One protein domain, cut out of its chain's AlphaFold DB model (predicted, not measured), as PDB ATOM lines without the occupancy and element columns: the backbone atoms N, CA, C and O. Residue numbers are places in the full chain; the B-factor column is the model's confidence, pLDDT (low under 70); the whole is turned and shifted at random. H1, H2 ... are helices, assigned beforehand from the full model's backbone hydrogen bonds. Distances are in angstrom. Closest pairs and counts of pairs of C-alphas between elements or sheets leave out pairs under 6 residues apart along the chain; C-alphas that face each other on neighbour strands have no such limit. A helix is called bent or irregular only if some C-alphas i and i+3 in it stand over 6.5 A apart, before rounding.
ATOM      1  N   ASP A  13     155.748 115.813 177.635       89.75
ATOM      2  CA  ASP A  13     154.317 115.952 177.346       89.75
ATOM      3  C   ASP A  13     153.999 115.556 175.890       89.75
ATOM      4  O   ASP A  13     153.007 114.869 175.638       89.75
ATOM      5  N   PHE A  14     154.880 115.887 174.936       91.00
ATOM      6  CA  PHE A  14     154.775 115.434 173.546       91.00
ATOM      7  C   PHE A  14     154.849 113.904 173.431       91.00
ATOM      8  O   PHE A  14     153.953 113.284 172.858       91.00
ATOM      9  N   VAL A  15     155.878 113.272 174.011       92.81
ATOM     10  CA  VAL A  15     156.055 111.809 173.938       92.81
ATOM     11  C   VAL A  15     154.900 111.072 174.623       92.81
ATOM     12  O   VAL A  15     154.409 110.070 174.093       92.81
ATOM     13  N   GLN A  16     154.428 111.569 175.770       89.88
ATOM     14  CA  GLN A  16     153.239 111.033 176.437       89.88
ATOM     15  C   GLN A  16     151.990 111.174 175.558       89.88
ATOM     16  O   GLN A  16     151.234 110.211 175.411       89.88
ATOM     17  N   GLY A  17     151.812 112.330 174.915       88.31
ATOM     18  CA  GLY A  17     150.752 112.565 173.936       88.31
ATOM     19  C   GLY A  17     150.790 111.562 172.781       88.31
ATOM     20  O   GLY A  17     149.765 110.953 172.470       88.31
ATOM     21  N   CYS A  18     151.966 111.312 172.195       91.62
ATOM     22  CA  CYS A  18     152.144 110.320 171.131       91.62
ATOM     23  C   CYS A  18     151.759 108.907 171.584       91.62
ATOM     24  O   CYS A  18     150.987 108.237 170.899       91.62
ATOM     25  N   ARG A  19     152.246 108.454 172.750       90.12
ATOM     26  CA  ARG A  19     151.924 107.118 173.288       90.12
ATOM     27  C   ARG A  19     150.426 106.951 173.512       90.12
ATOM     28  O   ARG A  19     149.838 105.972 173.058       90.12
ATOM     29  N   LYS A  20     149.799 107.946 174.138       86.50
ATOM     30  CA  LYS A  20     148.357 107.949 174.396       86.50
ATOM     31  C   LYS A  20     147.543 108.002 173.104       86.50
ATOM     32  O   LYS A  20     146.491 107.370 173.014       86.50
ATOM     33  N   GLY A  21     148.023 108.736 172.101       84.44
ATOM     34  CA  GLY A  21     147.430 108.779 170.768       84.44
ATOM     35  C   GLY A  21     147.436 107.407 170.097       84.44
ATOM     36  O   GLY A  21     146.394 106.969 169.614       84.44
ATOM     37  N   VAL A  22     148.573 106.705 170.134       90.38
ATOM     38  CA  VAL A  22     148.717 105.339 169.601       90.38
ATOM     39  C   VAL A  22     147.787 104.365 170.324       90.38
ATOM     40  O   VAL A  22     147.032 103.650 169.671       90.38
ATOM     41  N   GLU A  23     147.774 104.389 171.657       87.31
ATOM     42  CA  GLU A  23     146.899 103.542 172.473       87.31
ATOM     43  C   GLU A  23     145.416 103.806 172.165       87.31
ATOM     44  O   GLU A  23     144.651 102.893 171.857       87.31
ATOM     45  N   THR A  24     145.008 105.076 172.145       82.75
ATOM     46  CA  THR A  24     143.625 105.456 171.831       82.75
ATOM     47  C   THR A  24     143.238 105.035 170.415       82.75
ATOM     48  O   THR A  24     142.102 104.621 170.180       82.75
ATOM     49  N   ASN A  25     144.159 105.133 169.456       82.69
ATOM     50  CA  ASN A  25     143.890 104.736 168.084       82.69
ATOM     51  C   ASN A  25     143.712 103.216 167.963       82.69
ATOM     52  O   ASN A  25     142.656 102.760 167.529       82.69
ATOM     53  N   LEU A  26     144.685 102.438 168.432       86.69
ATOM     54  CA  LEU A  26     144.680 100.981 168.300       86.69
ATOM     55  C   LEU A  26     143.553 100.313 169.088       86.69
ATOM     56  O   LEU A  26     142.912  99.406 168.567       86.69
ATOM     57  N   TYR A  27     143.289 100.761 170.315       84.56
ATOM     58  CA  TYR A  27     142.335 100.075 171.188       84.56
ATOM     59  C   TYR A  27     140.906 100.618 171.081       84.56
ATOM     60  O   TYR A  27     139.968  99.871 171.344       84.56
ATOM     61  N   ASN A  28     140.710 101.875 170.651       76.38
ATOM     62  CA  ASN A  28     139.371 102.474 170.558       76.38
ATOM     63  C   ASN A  28     138.943 102.840 169.126       76.38
ATOM     64  O   ASN A  28     137.778 102.643 168.782       76.38
ATOM     65  N   GLN A  29     139.819 103.400 168.280       79.19
ATOM     66  CA  GLN A  29     139.438 103.787 166.905       79.19
ATOM     67  C   GLN A  29     139.351 102.570 165.981       79.19
ATOM     68  O   GLN A  29     138.324 102.361 165.338       79.19
ATOM     69  N   VAL A  30     140.421 101.773 165.923       85.38
ATOM     70  CA  VAL A  30     140.571 100.686 164.944       85.38
ATOM     71  C   VAL A  30     139.445  99.647 165.042       85.38
ATOM     72  O   VAL A  30     138.832  99.374 164.009       85.38
ATOM     73  N   PRO A  31     139.067  99.118 166.224       82.56
ATOM     74  CA  PRO A  31     137.989  98.130 166.310       82.56
ATOM     75  C   PRO A  31     136.640  98.688 165.844       82.56
ATOM     76  O   PRO A  31     135.887  98.008 165.149       82.56
ATOM     77  N   ASN A  32     136.359  99.954 166.165       78.00
ATOM     78  CA  ASN A  32     135.132 100.629 165.744       78.00
ATOM     79  C   ASN A  32     135.096 100.860 164.226       78.00
ATOM     80  O   ASN A  32     134.050 100.688 163.602       78.00
ATOM     81  N   PHE A  33     136.233 101.206 163.616       77.25
ATOM     82  CA  PHE A  33     136.346 101.329 162.163       77.25
ATOM     83  C   PHE A  33     136.137  99.993 161.462       77.25
ATOM     84  O   PHE A  33     135.395  99.946 160.483       77.25
ATOM     85  N   ILE A  34     136.730  98.917 161.987       84.62
ATOM     86  CA  ILE A  34     136.549  97.563 161.454       84.62
ATOM     87  C   ILE A  34     135.078  97.149 161.557       84.62
ATOM     88  O   ILE A  34     134.508  96.708 160.565       84.62
ATOM     89  N   MET A  35     134.431  97.349 162.710       82.19
ATOM     90  CA  MET A  35     133.011  97.029 162.881       82.19
ATOM     91  C   MET A  35     132.135  97.790 161.878       82.19
ATOM     92  O   MET A  35     131.308  97.184 161.199       82.19
ATOM     93  N   ALA A  36     132.329  99.105 161.745       78.62
ATOM     94  CA  ALA A  36     131.567  99.908 160.796       78.62
ATOM     95  C   ALA A  36     131.821  99.481 159.344       78.62
ATOM     96  O   ALA A  36     130.877  99.406 158.562       78.62
ATOM     97  N   TYR A  37     133.070  99.162 158.991       80.62
ATOM     98  CA  TYR A  37     133.426  98.654 157.667       80.62
ATOM     99  C   TYR A  37     132.740  97.317 157.366       80.62
ATOM    100  O   TYR A  37     132.160  97.155 156.298       80.62
ATOM    101  N   VAL A  38     132.729  96.384 158.321       85.44
ATOM    102  CA  VAL A  38     132.032  95.099 158.171       85.44
ATOM    103  C   VAL A  38     130.528  95.309 157.973       85.44
ATOM    104  O   VAL A  38     129.943  94.683 157.092       85.44
ATOM    105  N   LEU A  39     129.900  96.218 158.726       81.69
ATOM    106  CA  LEU A  39     128.481  96.556 158.537       81.69
ATOM    107  C   LEU A  39     128.211  97.125 157.140       81.69
ATOM    108  O   LEU A  39     127.266  96.700 156.481       81.69
ATOM    109  N   ILE A  40     129.057  98.045 156.673       78.25
ATOM    110  CA  ILE A  40     128.987  98.587 155.309       78.25
ATOM    111  C   ILE A  40     129.096  97.450 154.287       78.25
ATOM    112  O   ILE A  40     128.257  97.353 153.397       78.25
ATOM    113  N   GLN A  41     130.058  96.540 154.457       83.00
ATOM    114  CA  GLN A  41     130.273  95.434 153.527       83.00
ATOM    115  C   GLN A  41     129.089  94.460 153.485       83.00
ATOM    116  O   GLN A  41     128.722  93.987 152.411       83.00
ATOM    117  N   ILE A  42     128.454  94.185 154.629       86.62
ATOM    118  CA  ILE A  42     127.225  93.380 154.691       86.62
ATOM    119  C   ILE A  42     126.108  94.069 153.896       86.62
ATOM    120  O   ILE A  42     125.436  93.423 153.091       86.62
ATOM    121  N   LEU A  43     125.921  95.378 154.076       81.19
ATOM    122  CA  LEU A  43     124.910  96.155 153.349       81.19
ATOM    123  C   LEU A  43     125.184  96.219 151.838       81.19
ATOM    124  O   LEU A  43     124.242  96.265 151.044       81.19
ATOM    125  N   GLU A  44     126.453  96.209 151.432       80.12
ATOM    126  CA  GLU A  44     126.854  96.144 150.025       80.12
ATOM    127  C   GLU A  44     126.581  94.766 149.413       80.12
ATOM    128  O   GLU A  44     125.925  94.688 148.376       80.12
ATOM    129  N   ILE A  45     127.025  93.682 150.060       85.25
ATOM    130  CA  ILE A  45     126.867  92.308 149.548       85.25
ATOM    131  C   ILE A  45     125.389  91.912 149.476       85.25
ATOM    132  O   ILE A  45     124.963  91.260 148.528       85.25
ATOM    133  N   THR A  46     124.589  92.337 150.455       86.19
ATOM    134  CA  THR A  46     123.135  92.096 150.460       86.19
ATOM    135  C   THR A  46     122.379  92.935 149.425       86.19
ATOM    136  O   THR A  46     121.185  92.728 149.227       86.19
ATOM    137  N   GLY A  47     123.038  93.896 148.765       80.75
ATOM    138  CA  GLY A  47     122.412  94.805 147.802       80.75
ATOM    139  C   GLY A  47     121.532  95.885 148.440       80.75
ATOM    140  O   GLY A  47     120.929  96.688 147.722       80.75
ATOM    141  N   LEU A  48     121.478  95.959 149.775       81.19
ATOM    142  CA  LEU A  48     120.641  96.917 150.497       81.19
ATOM    143  C   LEU A  48     121.068  98.363 150.213       81.19
ATOM    144  O   LEU A  48     120.216  99.234 150.052       81.19
ATOM    145  N   MET A  49     122.374  98.602 150.039       76.88
ATOM    146  CA  MET A  49     122.912  99.896 149.593       76.88
ATOM    147  C   MET A  49     122.286 100.382 148.277       76.88
ATOM    148  O   MET A  49     121.993 101.567 148.136       76.88
ATOM    149  N   SER A  50     122.039  99.476 147.321       74.75
ATOM    150  CA  SER A  50     121.434  99.814 146.024       74.75
ATOM    151  C   SER A  50     119.959 100.195 146.174       74.75
ATOM    152  O   SER A  50     119.487 101.148 145.555       74.75
ATOM    153  N   ILE A  51     119.231  99.491 147.044       79.69
ATOM    154  CA  ILE A  51     117.822  99.778 147.340       79.69
ATOM    155  C   ILE A  51     117.692 101.141 148.022       79.69
ATOM    156  O   ILE A  51     116.893 101.974 147.592       79.69
ATOM    157  N   ILE A  52     118.520 101.398 149.037       77.81
ATOM    158  CA  ILE A  52     118.546 102.689 149.732       77.81
ATOM    159  C   ILE A  52     118.931 103.804 148.751       77.81
ATOM    160  O   ILE A  52     118.304 104.863 148.748       77.81
ATOM    161  N   GLY A  53     119.893 103.546 147.859       73.25
ATOM    162  CA  GLY A  53     120.290 104.476 146.805       73.25
ATOM    163  C   GLY A  53     119.149 104.847 145.854       73.25
ATOM    164  O   GLY A  53     118.973 106.019 145.538       73.25
ATOM    165  N   LYS A  54     118.308 103.882 145.460       75.31
ATOM    166  CA  LYS A  54     117.124 104.140 144.619       75.31
ATOM    167  C   LYS A  54     116.056 104.967 145.333       75.31
ATOM    168  O   LYS A  54     115.476 105.855 144.720       75.31
ATOM    169  N   ILE A  55     115.819 104.703 146.619       79.75
ATOM    170  CA  ILE A  55     114.832 105.444 147.425       79.75
ATOM    171  C   ILE A  55     115.289 106.886 147.668       79.75
ATOM    172  O   ILE A  55     114.481 107.808 147.617       79.75
ATOM    173  N   LEU A  56     116.585 107.089 147.913       79.06
ATOM    174  CA  LEU A  56     117.177 108.410 148.147       79.06
ATOM    175  C   LEU A  56     117.593 109.128 146.850       79.06
ATOM    176  O   LEU A  56     117.933 110.309 146.887       79.06
ATOM    177  N   GLY A  57     117.521 108.457 145.699       76.44
ATOM    178  CA  GLY A  57     117.824 109.010 144.378       76.44
ATOM    179  C   GLY A  57     117.073 110.305 144.029       76.44
ATOM    180  O   GLY A  57     117.718 111.239 143.552       76.44
ATOM    181  N   PRO A  58     115.762 110.447 144.318       74.00
ATOM    182  CA  PRO A  58     115.031 111.695 144.094       74.00
ATOM    183  C   PRO A  58     115.597 112.866 144.905       74.00
ATOM    184  O   PRO A  58     115.663 113.988 144.410       74.00
ATOM    185  N   ILE A  59     116.058 112.598 146.132       78.81
ATOM    186  CA  ILE A  59     116.690 113.605 146.992       78.81
ATOM    187  C   ILE A  59     118.052 113.992 146.409       78.81
ATOM    188  O   ILE A  59     118.364 115.174 146.347       78.81
ATOM    189  N   MET A  60     118.832 113.029 145.903       81.44
ATOM    190  CA  MET A  60     120.116 113.302 145.235       81.44
ATOM    191  C   MET A  60     119.957 114.112 143.946       81.44
ATOM    192  O   MET A  60     120.763 115.004 143.675       81.44
ATOM    193  N   GLY A  61     118.873 113.884 143.198       75.94
ATOM    194  CA  GLY A  61     118.521 114.682 142.022       75.94
ATOM    195  C   GLY A  61     118.341 116.171 142.343       75.94
ATOM    196  O   GLY A  61     118.769 117.024 141.563       75.94
ATOM    197  N   LEU A  62     117.826 116.506 143.534       78.44
ATOM    198  CA  LEU A  62     117.740 117.891 144.024       78.44
ATOM    199  C   LEU A  62     119.104 118.520 144.330       78.44
ATOM    200  O   LEU A  62     119.168 119.721 144.572       78.44
ATOM    201  N   PHE A  63     120.193 117.758 144.314       80.56
ATOM    202  CA  PHE A  63     121.551 118.278 144.471       80.56
ATOM    203  C   PHE A  63     122.368 118.211 143.173       80.56
ATOM    204  O   PHE A  63     123.500 118.679 143.144       80.56
ATOM    205  N   GLY A  64     121.794 117.684 142.083       78.19
ATOM    206  CA  GLY A  64     122.537 117.390 140.852       78.19
ATOM    207  C   GLY A  64     123.503 116.208 141.003       78.19
ATOM    208  O   GLY A  64     124.462 116.093 140.240       78.19
ATOM    209  N   LEU A  65     123.271 115.353 142.004       85.25
ATOM    210  CA  LEU A  65     124.086 114.182 142.295       85.25
ATOM    211  C   LEU A  65     123.464 112.921 141.672       85.25
ATOM    212  O   LEU A  65     122.236 112.792 141.647       85.25
ATOM    213  N   PRO A  66     124.291 111.972 141.199       82.94
ATOM    214  CA  PRO A  66     123.807 110.678 140.734       82.94
ATOM    215  C   PRO A  66     123.210 109.876 141.904       82.94
ATOM    216  O   PRO A  66     123.602 110.056 143.061       82.94
ATOM    217  N   GLY A  67     122.262 108.978 141.623       78.44
ATOM    218  CA  GLY A  67     121.575 108.192 142.660       78.44
ATOM    219  C   GLY A  67     122.526 107.316 143.484       78.44
ATOM    220  O   GLY A  67     122.295 107.063 144.663       78.44
ATOM    221  N   GLU A  68     123.655 106.927 142.902       80.31
ATOM    222  CA  GLU A  68     124.742 106.180 143.529       80.31
ATOM    223  C   GLU A  68     125.410 106.960 144.676       80.31
ATOM    224  O   GLU A  68     125.898 106.355 145.633       80.31
ATOM    225  N   ALA A  69     125.372 108.299 144.645       85.62
ATOM    226  CA  ALA A  69     125.896 109.144 145.719       85.62
ATOM    227  C   ALA A  69     125.095 109.006 147.028       85.62
ATOM    228  O   ALA A  69     125.618 109.273 148.111       85.62
ATOM    229  N   ALA A  70     123.850 108.523 146.971       85.06
ATOM    230  CA  ALA A  70     123.081 108.236 148.176       85.06
ATOM    231  C   ALA A  70     123.686 107.105 149.010       85.06
ATOM    232  O   ALA A  70     123.749 107.220 150.234       85.06
ATOM    233  N   ALA A  71     124.186 106.048 148.363       84.19
ATOM    234  CA  ALA A  71     124.876 104.968 149.064       84.19
ATOM    235  C   ALA A  71     126.141 105.489 149.765       84.19
ATOM    236  O   ALA A  71     126.444 105.079 150.884       84.19
ATOM    237  N   VAL A  72     126.831 106.468 149.167       88.19
ATOM    238  CA  VAL A  72     127.976 107.139 149.796       88.19
ATOM    239  C   VAL A  72     127.566 107.882 151.066       88.19
ATOM    240  O   VAL A  72     128.242 107.740 152.081       88.19
ATOM    241  N   LEU A  73     126.463 108.639 151.058       88.50
ATOM    242  CA  LEU A  73     125.996 109.327 152.268       88.50
ATOM    243  C   LEU A  73     125.572 108.337 153.359       88.50
ATOM    244  O   LEU A  73     125.939 108.505 154.519       88.50
ATOM    245  N   VAL A  74     124.877 107.258 153.008       86.44
ATOM    246  CA  VAL A  74     124.530 106.194 153.969       86.44
ATOM    247  C   VAL A  74     125.793 105.576 154.567       86.44
ATOM    248  O   VAL A  74     125.894 105.392 155.780       86.44
ATOM    249  N   THR A  75     126.802 105.338 153.728       86.88
ATOM    250  CA  THR A  75     128.124 104.908 154.180       86.88
ATOM    251  C   THR A  75     128.745 105.951 155.105       86.88
ATOM    252  O   THR A  75     129.289 105.574 156.133       86.88
ATOM    253  N   ALA A  76     128.621 107.249 154.807       89.69
ATOM    254  CA  ALA A  76     129.189 108.339 155.606       89.69
ATOM    255  C   ALA A  76     128.581 108.404 157.002       89.69
ATOM    256  O   ALA A  76     129.312 108.603 157.976       89.69
ATOM    257  N   PHE A  77     127.272 108.163 157.109       87.31
ATOM    258  CA  PHE A  77     126.569 108.070 158.386       87.31
ATOM    259  C   PHE A  77     127.204 107.015 159.306       87.31
ATOM    260  O   PHE A  77     127.350 107.227 160.513       87.31
ATOM    261  N   LEU A  78     127.646 105.897 158.721       86.00
ATOM    262  CA  LEU A  78     128.324 104.817 159.430       86.00
ATOM    263  C   LEU A  78     129.828 105.066 159.587       86.00
ATOM    264  O   LEU A  78     130.365 104.795 160.655       86.00
ATOM    265  N   SER A  79     130.513 105.560 158.553       87.44
ATOM    266  CA  SER A  79     131.963 105.759 158.491       87.44
ATOM    267  C   SER A  79     132.395 106.735 157.381       87.44
ATOM    268  O   SER A  79     132.179 106.478 156.199       87.44
ATOM    269  N   ILE A  80     133.132 107.797 157.734       88.69
ATOM    270  CA  ILE A  80     133.741 108.734 156.774       88.69
ATOM    271  C   ILE A  80     134.752 108.006 155.888       88.69
ATOM    272  O   ILE A  80     134.711 108.162 154.674       88.69
ATOM    273  N   ALA A  81     135.628 107.182 156.471       85.00
ATOM    274  CA  ALA A  81     136.630 106.444 155.701       85.00
ATOM    275  C   ALA A  81     135.978 105.519 154.657       85.00
ATOM    276  O   ALA A  81     136.413 105.483 153.508       85.00
ATOM    277  N   GLY A  82     134.884 104.844 155.037       84.38
ATOM    278  CA  GLY A  82     134.090 104.037 154.109       84.38
ATOM    279  C   GLY A  82     133.481 104.880 152.989       84.38
ATOM    280  O   GLY A  82     133.599 104.528 151.820       84.38
ATOM    281  N   ALA A  83     132.898 106.035 153.319       89.50
ATOM    282  CA  ALA A  83     132.304 106.929 152.328       89.50
ATOM    283  C   ALA A  83     133.326 107.509 151.350       89.50
ATOM    284  O   ALA A  83     133.041 107.615 150.160       89.50
ATOM    285  N   ILE A  84     134.526 107.856 151.819       90.25
ATOM    286  CA  ILE A  84     135.612 108.319 150.949       90.25
ATOM    287  C   ILE A  84     136.049 107.189 150.011       90.25
ATOM    288  O   ILE A  84     136.196 107.430 148.815       90.25
ATOM    289  N   GLY A  85     136.181 105.955 150.510       86.88
ATOM    290  CA  GLY A  85     136.472 104.786 149.673       86.88
ATOM    291  C   GLY A  85     135.395 104.530 148.613       86.88
ATOM    292  O   GLY A  85     135.709 104.339 147.435       86.88
ATOM    293  N   ALA A  86     134.119 104.608 149.000       85.69
ATOM    294  CA  ALA A  86     132.985 104.477 148.087       85.69
ATOM    295  C   ALA A  86     132.959 105.606 147.039       85.69
ATOM    296  O   ALA A  86     132.767 105.351 145.851       85.69
ATOM    297  N   THR A  87     133.241 106.845 147.455       89.75
ATOM    298  CA  THR A  87     133.367 108.003 146.556       89.75
ATOM    299  C   THR A  87     134.491 107.790 145.549       89.75
ATOM    300  O   THR A  87     134.270 107.933 144.351       89.75
ATOM    301  N   ALA A  88     135.681 107.394 146.010       88.31
ATOM    302  CA  ALA A  88     136.828 107.123 145.147       88.31
ATOM    303  C   ALA A  88     136.514 106.021 144.123       88.31
ATOM    304  O   ALA A  88     136.852 106.148 142.949       88.31
ATOM    305  N   SER A  89     135.795 104.982 144.549       85.56
ATOM    306  CA  SER A  89     135.358 103.886 143.679       85.56
ATOM    307  C   SER A  89     134.385 104.359 142.592       85.56
ATOM    308  O   SER A  89     134.483 103.928 141.446       85.56
ATOM    309  N   LEU A  90     133.457 105.266 142.916       86.19
ATOM    310  CA  LEU A  90     132.528 105.862 141.947       86.19
ATOM    311  C   LEU A  90     133.209 106.852 140.990       86.19
ATOM    312  O   LEU A  90     132.819 106.930 139.826       86.19
ATOM    313  N   VAL A  91     134.241 107.566 141.448       90.00
ATOM    314  CA  VAL A  91     135.078 108.416 140.584       90.00
ATOM    315  C   VAL A  91     135.861 107.564 139.586       90.00
ATOM    316  O   VAL A  91     135.857 107.859 138.396       90.00
ATOM    317  N   GLN A  92     136.469 106.460 140.035       89.25
ATOM    318  CA  GLN A  92     137.186 105.533 139.147       89.25
ATOM    319  C   GLN A  92     136.271 104.900 138.090       89.25
ATOM    320  O   GLN A  92     136.701 104.661 136.966       89.25
ATOM    321  N   LYS A  93     135.000 104.661 138.430       84.75
ATOM    322  CA  LYS A  93     133.975 104.164 137.499       84.75
ATOM    323  C   LYS A  93     133.434 105.239 136.544       84.75
ATOM    324  O   LYS A  93     132.614 104.916 135.690       84.75
ATOM    325  N   GLY A  94     133.842 106.502 136.693       84.06
ATOM    326  CA  GLY A  94     133.335 107.627 135.901       84.06
ATOM    327  C   GLY A  94     131.900 108.047 136.240       84.06
ATOM    328  O   GLY A  94     131.322 108.864 135.532       84.06
ATOM    329  N   THR A  95     131.313 107.503 137.311       84.00
ATOM    330  CA  THR A  95     129.959 107.852 137.770       84.00
ATOM    331  C   THR A  95     129.938 109.202 138.486       84.00
ATOM    332  O   THR A  95     128.947 109.922 138.407       84.00
ATOM    333  N   LEU A  96     131.030 109.544 139.183       86.12
ATOM    334  CA  LEU A  96     131.228 110.844 139.825       86.12
ATOM    335  C   LEU A  96     132.322 111.649 139.115       86.12
ATOM    336  O   LEU A  96     133.433 111.169 138.904       86.12
ATOM    337  N   VAL A  97     132.010 112.906 138.817       86.50
ATOM    338  CA  VAL A  97     132.899 113.925 138.250       86.50
ATOM    339  C   VAL A  97     133.297 114.912 139.354       86.50
ATOM    340  O   VAL A  97     132.586 115.060 140.349       86.50
ATOM    341  N   GLY A  98     134.412 115.632 139.189       84.56
ATOM    342  CA  GLY A  98     134.958 116.546 140.207       84.56
ATOM    343  C   GLY A  98     133.947 117.539 140.804       84.56
ATOM    344  O   GLY A  98     133.960 117.764 142.011       84.56
ATOM    345  N   ILE A  99     133.009 118.048 139.998       86.44
ATOM    346  CA  ILE A  99     131.897 118.908 140.449       86.44
ATOM    347  C   ILE A  99     131.007 118.202 141.484       86.44
ATOM    348  O   ILE A  99     130.682 118.764 142.527       86.44
ATOM    349  N   GLN A 100     130.642 116.946 141.232       87.44
ATOM    350  CA  GLN A 100     129.795 116.166 142.134       87.44
ATOM    351  C   GLN A 100     130.561 115.794 143.408       87.44
ATOM    352  O   GLN A 100     129.992 115.825 144.496       87.44
ATOM    353  N   CYS A 101     131.866 115.528 143.305       87.62
ATOM    354  CA  CYS A 101     132.726 115.337 144.473       87.62
ATOM    355  C   CYS A 101     132.824 116.599 145.339       87.62
ATOM    356  O   CYS A 101     132.783 116.491 146.563       87.62
ATOM    357  N   ALA A 102     132.907 117.787 144.732       88.75
ATOM    358  CA  ALA A 102     132.960 119.053 145.463       88.75
ATOM    359  C   ALA A 102     131.691 119.299 146.297       88.75
ATOM    360  O   ALA A 102     131.777 119.838 147.396       88.75
ATOM    361  N   ILE A 103     130.527 118.850 145.816       88.31
ATOM    362  CA  ILE A 103     129.266 118.896 146.568       88.31
ATOM    363  C   ILE A 103     129.229 117.790 147.635       88.31
ATOM    364  O   ILE A 103     128.865 118.041 148.781       88.31
ATOM    365  N   LEU A 104     129.638 116.570 147.280       89.69
ATOM    366  CA  LEU A 104     129.498 115.386 148.129       89.69
ATOM    367  C   LEU A 104     130.446 115.382 149.338       89.69
ATOM    368  O   LEU A 104     130.064 114.943 150.419       89.69
ATOM    369  N   LEU A 105     131.675 115.880 149.191       91.06
ATOM    370  CA  LEU A 105     132.677 115.888 150.262       91.06
ATOM    371  C   LEU A 105     132.220 116.639 151.530       91.06
ATOM    372  O   LEU A 105     132.255 116.038 152.605       91.06
ATOM    373  N   PRO A 106     131.758 117.901 151.470       90.62
ATOM    374  CA  PRO A 106     131.274 118.586 152.665       90.62
ATOM    375  C   PRO A 106     130.031 117.913 153.256       90.62
ATOM    376  O   PRO A 106     129.916 117.835 154.477       90.62
ATOM    377  N   MET A 107     129.156 117.329 152.429       90.62
ATOM    378  CA  MET A 107     128.028 116.530 152.924       90.62
ATOM    379  C   MET A 107     128.498 115.324 153.754       90.62
ATOM    380  O   MET A 107     127.949 115.074 154.832       90.62
ATOM    381  N   ILE A 108     129.532 114.609 153.286       91.75
ATOM    382  CA  ILE A 108     130.159 113.484 153.998       91.75
ATOM    383  C   ILE A 108     130.733 113.950 155.337       91.75
ATOM    384  O   ILE A 108     130.502 113.297 156.351       91.75
ATOM    385  N   TYR A 109     131.463 115.068 155.369       89.88
ATOM    386  CA  TYR A 109     132.101 115.541 156.602       89.88
ATOM    387  C   TYR A 109     131.111 116.127 157.614       89.88
ATOM    388  O   TYR A 109     131.304 115.943 158.814       89.88
ATOM    389  N   CYS A 110     130.026 116.768 157.169       88.19
ATOM    390  CA  CYS A 110     128.988 117.280 158.068       88.19
ATOM    391  C   CYS A 110     128.152 116.164 158.716       88.19
ATOM    392  O   CYS A 110     127.733 116.310 159.862       88.19
ATOM    393  N   MET A 111     127.918 115.053 158.008       86.75
ATOM    394  CA  MET A 111     127.139 113.913 158.518       86.75
ATOM    395  C   MET A 111     128.007 112.773 159.071       86.75
ATOM    396  O   MET A 111     127.499 111.795 159.610       86.75
ATOM    397  N   GLY A 112     129.316 112.838 158.888       84.62
ATOM    398  CA  GLY A 112     130.186 111.680 158.991       84.62
ATOM    399  C   GLY A 112     130.277 111.029 160.378       84.62
ATOM    400  O   GLY A 112     130.360 111.705 161.401       84.62
ATOM    401  N   GLN A 113     130.350 109.693 160.397       82.38
ATOM    402  CA  GLN A 113     130.640 108.842 161.567       82.38
ATOM    403  C   GLN A 113     129.674 108.966 162.747       82.38
ATOM    404  O   GLN A 113     130.044 108.661 163.878       82.38
ATOM    405  N   GLN A 114     128.426 109.350 162.512       83.31
ATOM    406  CA  GLN A 114     127.421 109.576 163.554       83.31
ATOM    407  C   GLN A 114     127.335 108.442 164.577       83.31
ATOM    408  O   GLN A 114     127.449 108.680 165.778       83.31
ATOM    409  N   VAL A 115     127.209 107.201 164.100       80.69
ATOM    410  CA  VAL A 115     127.098 106.015 164.964       80.69
ATOM    411  C   VAL A 115     128.359 105.819 165.810       80.69
ATOM    412  O   VAL A 115     128.274 105.532 167.002       80.69
ATOM    413  N   GLN A 116     129.537 106.033 165.226       81.56
ATOM    414  CA  GLN A 116     130.811 105.871 165.927       81.56
ATOM    415  C   GLN A 116     131.043 106.991 166.950       81.56
ATOM    416  O   GLN A 116     131.550 106.746 168.046       81.56
ATOM    417  N   GLN A 117     130.630 108.218 166.626       83.12
ATOM    418  CA  GLN A 117     130.760 109.381 167.505       83.12
ATOM    419  C   GLN A 117     129.816 109.302 168.712       83.12
ATOM    420  O   GLN A 117     130.171 109.798 169.784       83.12
ATOM    421  N   LEU A 118     128.668 108.612 168.606       81.69
ATOM    422  CA  LEU A 118     127.830 108.316 169.777       81.69
ATOM    423  C   LEU A 118     128.623 107.561 170.851       81.69
ATOM    424  O   LEU A 118     128.615 107.949 172.016       81.69
ATOM    425  N   GLY A 119     129.313 106.487 170.459       73.88
ATOM    426  CA  GLY A 119     130.062 105.645 171.393       73.88
ATOM    427  C   GLY A 119     131.329 106.313 171.925       73.88
ATOM    428  O   GLY A 119     131.745 106.047 173.048       73.88
ATOM    429  N   ARG A 120     131.944 107.198 171.137       75.75
ATOM    430  CA  ARG A 120     133.279 107.733 171.438       75.75
ATOM    431  C   ARG A 120     133.273 109.115 172.072       75.75
ATOM    432  O   ARG A 120     134.196 109.434 172.812       75.75
ATOM    433  N   ILE A 121     132.249 109.917 171.793       81.06
ATOM    434  CA  ILE A 121     132.107 111.271 172.331       81.06
ATOM    435  C   ILE A 121     130.963 111.292 173.336       81.06
ATOM    436  O   ILE A 121     131.185 111.555 174.513       81.06
ATOM    437  N   LEU A 122     129.744 110.971 172.900       81.00
ATOM    438  CA  LEU A 122     128.550 111.171 173.729       81.00
ATOM    439  C   LEU A 122     128.471 110.195 174.909       81.00
ATOM    440  O   LEU A 122     128.118 110.611 176.011       81.00
ATOM    441  N   ALA A 123     128.856 108.932 174.712       75.25
ATOM    442  CA  ALA A 123     128.886 107.948 175.794       75.25
ATOM    443  C   ALA A 123     129.964 108.262 176.845       75.25
ATOM    444  O   ALA A 123     129.714 108.104 178.038       75.25
ATOM    445  N   VAL A 124     131.136 108.753 176.427       79.06
ATOM    446  CA  VAL A 124     132.234 109.119 177.342       79.06
ATOM    447  C   VAL A 124     131.933 110.427 178.076       79.06
ATOM    448  O   VAL A 124     132.237 110.549 179.259       79.06
ATOM    449  N   ALA A 125     131.279 111.380 177.405       80.75
ATOM    450  CA  ALA A 125     130.824 112.636 177.997       80.75
ATOM    451  C   ALA A 125     129.620 112.474 178.947       80.75
ATOM    452  O   ALA A 125     129.180 113.458 179.535       80.75
ATOM    453  N   GLN A 126     129.082 111.253 179.099       81.44
ATOM    454  CA  GLN A 126     127.894 110.945 179.909       81.44
ATOM    455  C   GLN A 126     126.678 111.812 179.548       81.44
ATOM    456  O   GLN A 126     125.844 112.145 180.395       81.44
ATOM    457  N   THR A 127     126.559 112.182 178.272       82.62
ATOM    458  CA  THR A 127     125.465 113.027 177.802       82.62
ATOM    459  C   THR A 127     124.128 112.294 177.997       82.62
ATOM    460  O   THR A 127     124.031 111.099 177.704       82.62
ATOM    461  N   PRO A 128     123.053 112.964 178.455       84.75
ATOM    462  CA  PRO A 128     121.755 112.315 178.597       84.75
ATOM    463  C   PRO A 128     121.276 111.737 177.258       84.75
ATOM    464  O   PRO A 128     121.252 112.447 176.251       84.75
ATOM    465  N   LYS A 129     120.825 110.472 177.254       80.88
ATOM    466  CA  LYS A 129     120.385 109.742 176.040       80.88
ATOM    467  C   LYS A 129     119.322 110.488 175.220       80.88
ATOM    468  O   LYS A 129     119.261 110.336 174.004       80.88
ATOM    469  N   LYS A 130     118.537 111.352 175.875       85.31
ATOM    470  CA  LYS A 130     117.590 112.311 175.275       85.31
ATOM    471  C   LYS A 130     118.195 113.136 174.127       85.31
ATOM    472  O   LYS A 130     117.479 113.477 173.193       85.31
ATOM    473  N   TYR A 131     119.480 113.481 174.201       84.00
ATOM    474  CA  TYR A 131     120.123 114.384 173.242       84.00
ATOM    475  C   TYR A 131     120.790 113.665 172.065       84.00
ATOM    476  O   TYR A 131     121.212 114.322 171.120       84.00
ATOM    477  N   TYR A 132     120.843 112.328 172.066       82.69
ATOM    478  CA  TYR A 132     121.567 111.575 171.036       82.69
ATOM    479  C   TYR A 132     120.891 111.719 169.666       82.69
ATOM    480  O   TYR A 132     121.547 112.060 168.685       82.69
ATOM    481  N   GLY A 133     119.568 111.533 169.618       84.12
ATOM    482  CA  GLY A 133     118.770 111.711 168.401       84.12
ATOM    483  C   GLY A 133     118.826 113.140 167.841       84.12
ATOM    484  O   GLY A 133     119.152 113.302 166.666       84.12
ATOM    485  N   PRO A 134     118.585 114.188 168.655       87.44
ATOM    486  CA  PRO A 134     118.713 115.576 168.211       87.44
ATOM    487  C   PRO A 134     120.080 115.916 167.604       87.44
ATOM    488  O   PRO A 134     120.130 116.534 166.544       87.44
ATOM    489  N   CYS A 135     121.186 115.474 168.216       84.81
ATOM    490  CA  CYS A 135     122.526 115.691 167.659       84.81
ATOM    491  C   CYS A 135     122.693 115.047 166.277       84.81
ATOM    492  O   CYS A 135     123.335 115.628 165.401       84.81
ATOM    493  N   MET A 136     122.101 113.869 166.069       86.62
ATOM    494  CA  MET A 136     122.151 113.200 164.774       86.62
ATOM    495  C   MET A 136     121.352 113.949 163.706       86.62
ATOM    496  O   MET A 136     121.847 114.213 162.613       86.62
ATOM    497  N   ILE A 137     120.137 114.375 164.051       88.06
ATOM    498  CA  ILE A 137     119.263 115.128 163.145       88.06
ATOM    499  C   ILE A 137     119.926 116.443 162.715       88.06
ATOM    500  O   ILE A 137     119.922 116.765 161.529       88.06
ATOM    501  N   ILE A 138     120.549 117.172 163.647       89.31
ATOM    502  CA  ILE A 138     121.256 118.425 163.337       89.31
ATOM    503  C   ILE A 138     122.377 118.191 162.318       89.31
ATOM    504  O   ILE A 138     122.539 118.983 161.394       89.31
ATOM    505  N   ALA A 139     123.129 117.098 162.435       88.00
ATOM    506  CA  ALA A 139     124.196 116.785 161.488       88.00
ATOM    507  C   ALA A 139     123.669 116.442 160.086       88.00
ATOM    508  O   ALA A 139     124.245 116.879 159.090       88.00
ATOM    509  N   VAL A 140     122.551 115.713 159.998       87.69
ATOM    510  CA  VAL A 140     121.876 115.442 158.718       87.69
ATOM    511  C   VAL A 140     121.390 116.747 158.084       87.69
ATOM    512  O   VAL A 140     121.632 116.981 156.903       87.69
ATOM    513  N   ILE A 141     120.780 117.637 158.870       89.88
ATOM    514  CA  ILE A 141     120.353 118.962 158.398       89.88
ATOM    515  C   ILE A 141     121.557 119.774 157.905       89.88
ATOM    516  O   ILE A 141     121.519 120.315 156.802       89.88
ATOM    517  N   ASN A 142     122.653 119.810 158.666       90.44
ATOM    518  CA  ASN A 142     123.880 120.503 158.266       90.44
ATOM    519  C   ASN A 142     124.460 119.942 156.965       90.44
ATOM    520  O   ASN A 142     124.933 120.707 156.133       90.44
ATOM    521  N   SER A 143     124.395 118.625 156.761       89.62
ATOM    522  CA  SER A 143     124.816 117.981 155.515       89.62
ATOM    523  C   SER A 143     123.973 118.432 154.321       89.62
ATOM    524  O   SER A 143     124.520 118.809 153.288       89.62
ATOM    525  N   ILE A 144     122.648 118.492 154.478       88.31
ATOM    526  CA  ILE A 144     121.723 118.989 153.447       88.31
ATOM    527  C   ILE A 144     122.016 120.461 153.120       88.31
ATOM    528  O   ILE A 144     122.112 120.826 151.948       88.31
ATOM    529  N   ILE A 145     122.207 121.300 154.144       89.81
ATOM    530  CA  ILE A 145     122.543 122.721 153.976       89.81
ATOM    531  C   ILE A 145     123.893 122.875 153.267       89.81
ATOM    532  O   ILE A 145     123.999 123.649 152.319       89.81
ATOM    533  N   ALA A 146     124.911 122.115 153.673       89.00
ATOM    534  CA  ALA A 146     126.234 122.150 153.055       89.00
ATOM    535  C   ALA A 146     126.187 121.726 151.579       89.00
ATOM    536  O   ALA A 146     126.791 122.382 150.732       89.00
ATOM    537  N   GLY A 147     125.418 120.680 151.257       87.12
ATOM    538  CA  GLY A 147     125.176 120.252 149.880       87.12
ATOM    539  C   GLY A 147     124.480 121.328 149.047       87.12
ATOM    540  O   GLY A 147     124.866 121.571 147.906       87.12
ATOM    541  N   PHE A 148     123.500 122.030 149.624       87.69
ATOM    542  CA  PHE A 148     122.820 123.136 148.950       87.69
ATOM    543  C   PHE A 148     123.762 124.317 148.690       87.69
ATOM    544  O   PHE A 148     123.833 124.807 147.565       87.69
ATOM    545  N   ILE A 149     124.530 124.734 149.701       88.88
ATOM    546  CA  ILE A 149     125.513 125.817 149.574       88.88
ATOM    547  C   ILE A 149     126.540 125.477 148.494       88.88
ATOM    548  O   ILE A 149     126.797 126.300 147.620       88.88
ATOM    549  N   MET A 150     127.091 124.260 148.500       89.88
ATOM    550  CA  MET A 150     128.046 123.860 147.468       89.88
ATOM    551  C   MET A 150     127.419 123.776 146.087       89.88
ATOM    552  O   MET A 150     128.063 124.167 145.121       89.88
ATOM    553  N   ARG A 151     126.168 123.324 145.967       85.00
ATOM    554  CA  ARG A 151     125.463 123.352 144.682       85.00
ATOM    555  C   ARG A 151     125.362 124.775 144.139       85.00
ATOM    556  O   ARG A 151     125.610 124.989 142.956       85.00
ATOM    557  N   VAL A 152     125.028 125.737 144.998       86.06
ATOM    558  CA  VAL A 152     124.966 127.156 144.635       86.06
ATOM    559  C   VAL A 152     126.351 127.657 144.215       86.06
ATOM    560  O   VAL A 152     126.484 128.200 143.126       86.06
ATOM    561  N   ILE A 153     127.398 127.409 145.005       87.75
ATOM    562  CA  ILE A 153     128.771 127.840 144.688       87.75
ATOM    563  C   ILE A 153     129.250 127.255 143.357       87.75
ATOM    564  O   ILE A 153     129.776 127.983 142.523       87.75
ATOM    565  N   VAL A 154     129.046 125.956 143.139       84.12
ATOM    566  CA  VAL A 154     129.492 125.289 141.912       84.12
ATOM    567  C   VAL A 154     128.674 125.727 140.697       84.12
ATOM    568  O   VAL A 154     129.191 125.707 139.593       84.12
ATOM    569  N   SER A 155     127.433 126.191 140.871       77.94
ATOM    570  CA  SER A 155     126.671 126.784 139.761       77.94
ATOM    571  C   SER A 155     127.215 128.136 139.277       77.94
ATOM    572  O   SER A 155     126.852 128.574 138.189       77.94
ATOM    573  N   PHE A 156     128.077 128.787 140.066       77.25
ATOM    574  CA  PHE A 156     128.762 130.030 139.699       77.25
ATOM    575  C   PHE A 156     130.179 129.815 139.134       77.25
ATOM    576  O   PHE A 156     130.825 130.796 138.769       77.25
ATOM    577  N   LEU A 157     130.666 128.568 139.098       72.94
ATOM    578  CA  LEU A 157     131.991 128.165 138.608       72.94
ATOM    579  C   LEU A 157     131.888 127.548 137.211       72.94
ATOM    580  O   LEU A 157     132.781 127.853 136.392       72.94
TER     581      LEU A 157
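This is residues 13 to 157 of the 157 residues of the protein "Inner membrane protein YjiG" of Oxobacter pfennigii (UniProt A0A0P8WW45). Three helices, H3, H4 and H5, lie side by side and alternate in direction, with H3 at the core; the long H7 packs along H5, H2 crosses H3, and the short H6 sits at one end of H3. The bent helix H1 passes the core with its second arm, H1b, while its first arm, H1a, residues 13 to 27, sticks out into the open. The printed part has 145 residues, with seven named helices in the order H1 to H7 and no named strand; its class is all helix. It is compact, with a radius of gyration of the C-alphas of 16.7 A and spans of 47 by 33 by 30 A.

H1, residues 13 to 45, was assigned as one helix by its hydrogen bonds but is bent, with C-alphas 27 and 30 6.5 A apart; its arms H1a, residues 13 to 27, and H1b, residues 30 to 45, stand at a shallow tilt of 34 degrees, only just short of steep. H1a touches no helix. The hub is H3, residues 69 to 78, which touches five helices. H1b, with residues 36 to 40 alone, only just touches H3, with 3 pairs of C-alphas within 8 A; the closest are Ala 36 and Leu 78, 6.0 A. H2, residues 48 to 61, touches H3 at a steep tilt of 63 degrees, closest at the C-alphas of Gly 53 and Ala 70, 4.9 A. H4, residues 80 to 92, forms a helical hairpin with H3, closest at the C-alphas of Ala 76 and Ala 83, 4.7 A. H5, residues 98 to 111, forms another hairpin with H4, at a shallow tilt of 13 degrees, closest at the C-alphas of Ile 80 and Ile 108, 6.6 A. H1b, H3, H4 and H5 are an up and down bundle, each running against the one before it. H6, residues 114 to 122, and H3 touch only at their ends, closest at the C-alphas of Phe 77 and Gln 114, 5.4 A. H7, residues 129 to 155, touches H5, opposite ways at a shallow tilt of 18 degrees, closest at the C-alphas of Met 107 and Ser 143, 4.4 A. Every O i to N i+4 pair is within hydrogen-bond range in H1a, H1b, H3 and H4; the counts are 8 of 10 in H2 and in H5, 4 of 5 in H6 and 21 of 23 in H7.

H1a begins at C-alpha 13, (154.317, 115.952, 177.346), and is 20.8 A long; H1b is 22.2 A, H2 19.8 A, H3 14.6 A, H4 18.2 A, H5 20.1 A and H6 10.4 A. H7, 40.6 A, ends at C-alpha 155, (126.671, 126.784, 139.761). H2 and H7 are irregular: C-alphas 55 and 58 are 7.1 A apart, and C-alphas 130 and 133 are 7.0 A apart.

The C-alphas farthest apart are those of Asp 13 and Pro 58, 51.6 A. The printed part has no cut and no long link. The mean pLDDT of the printed part is 84.3, and no printed residue is under 70.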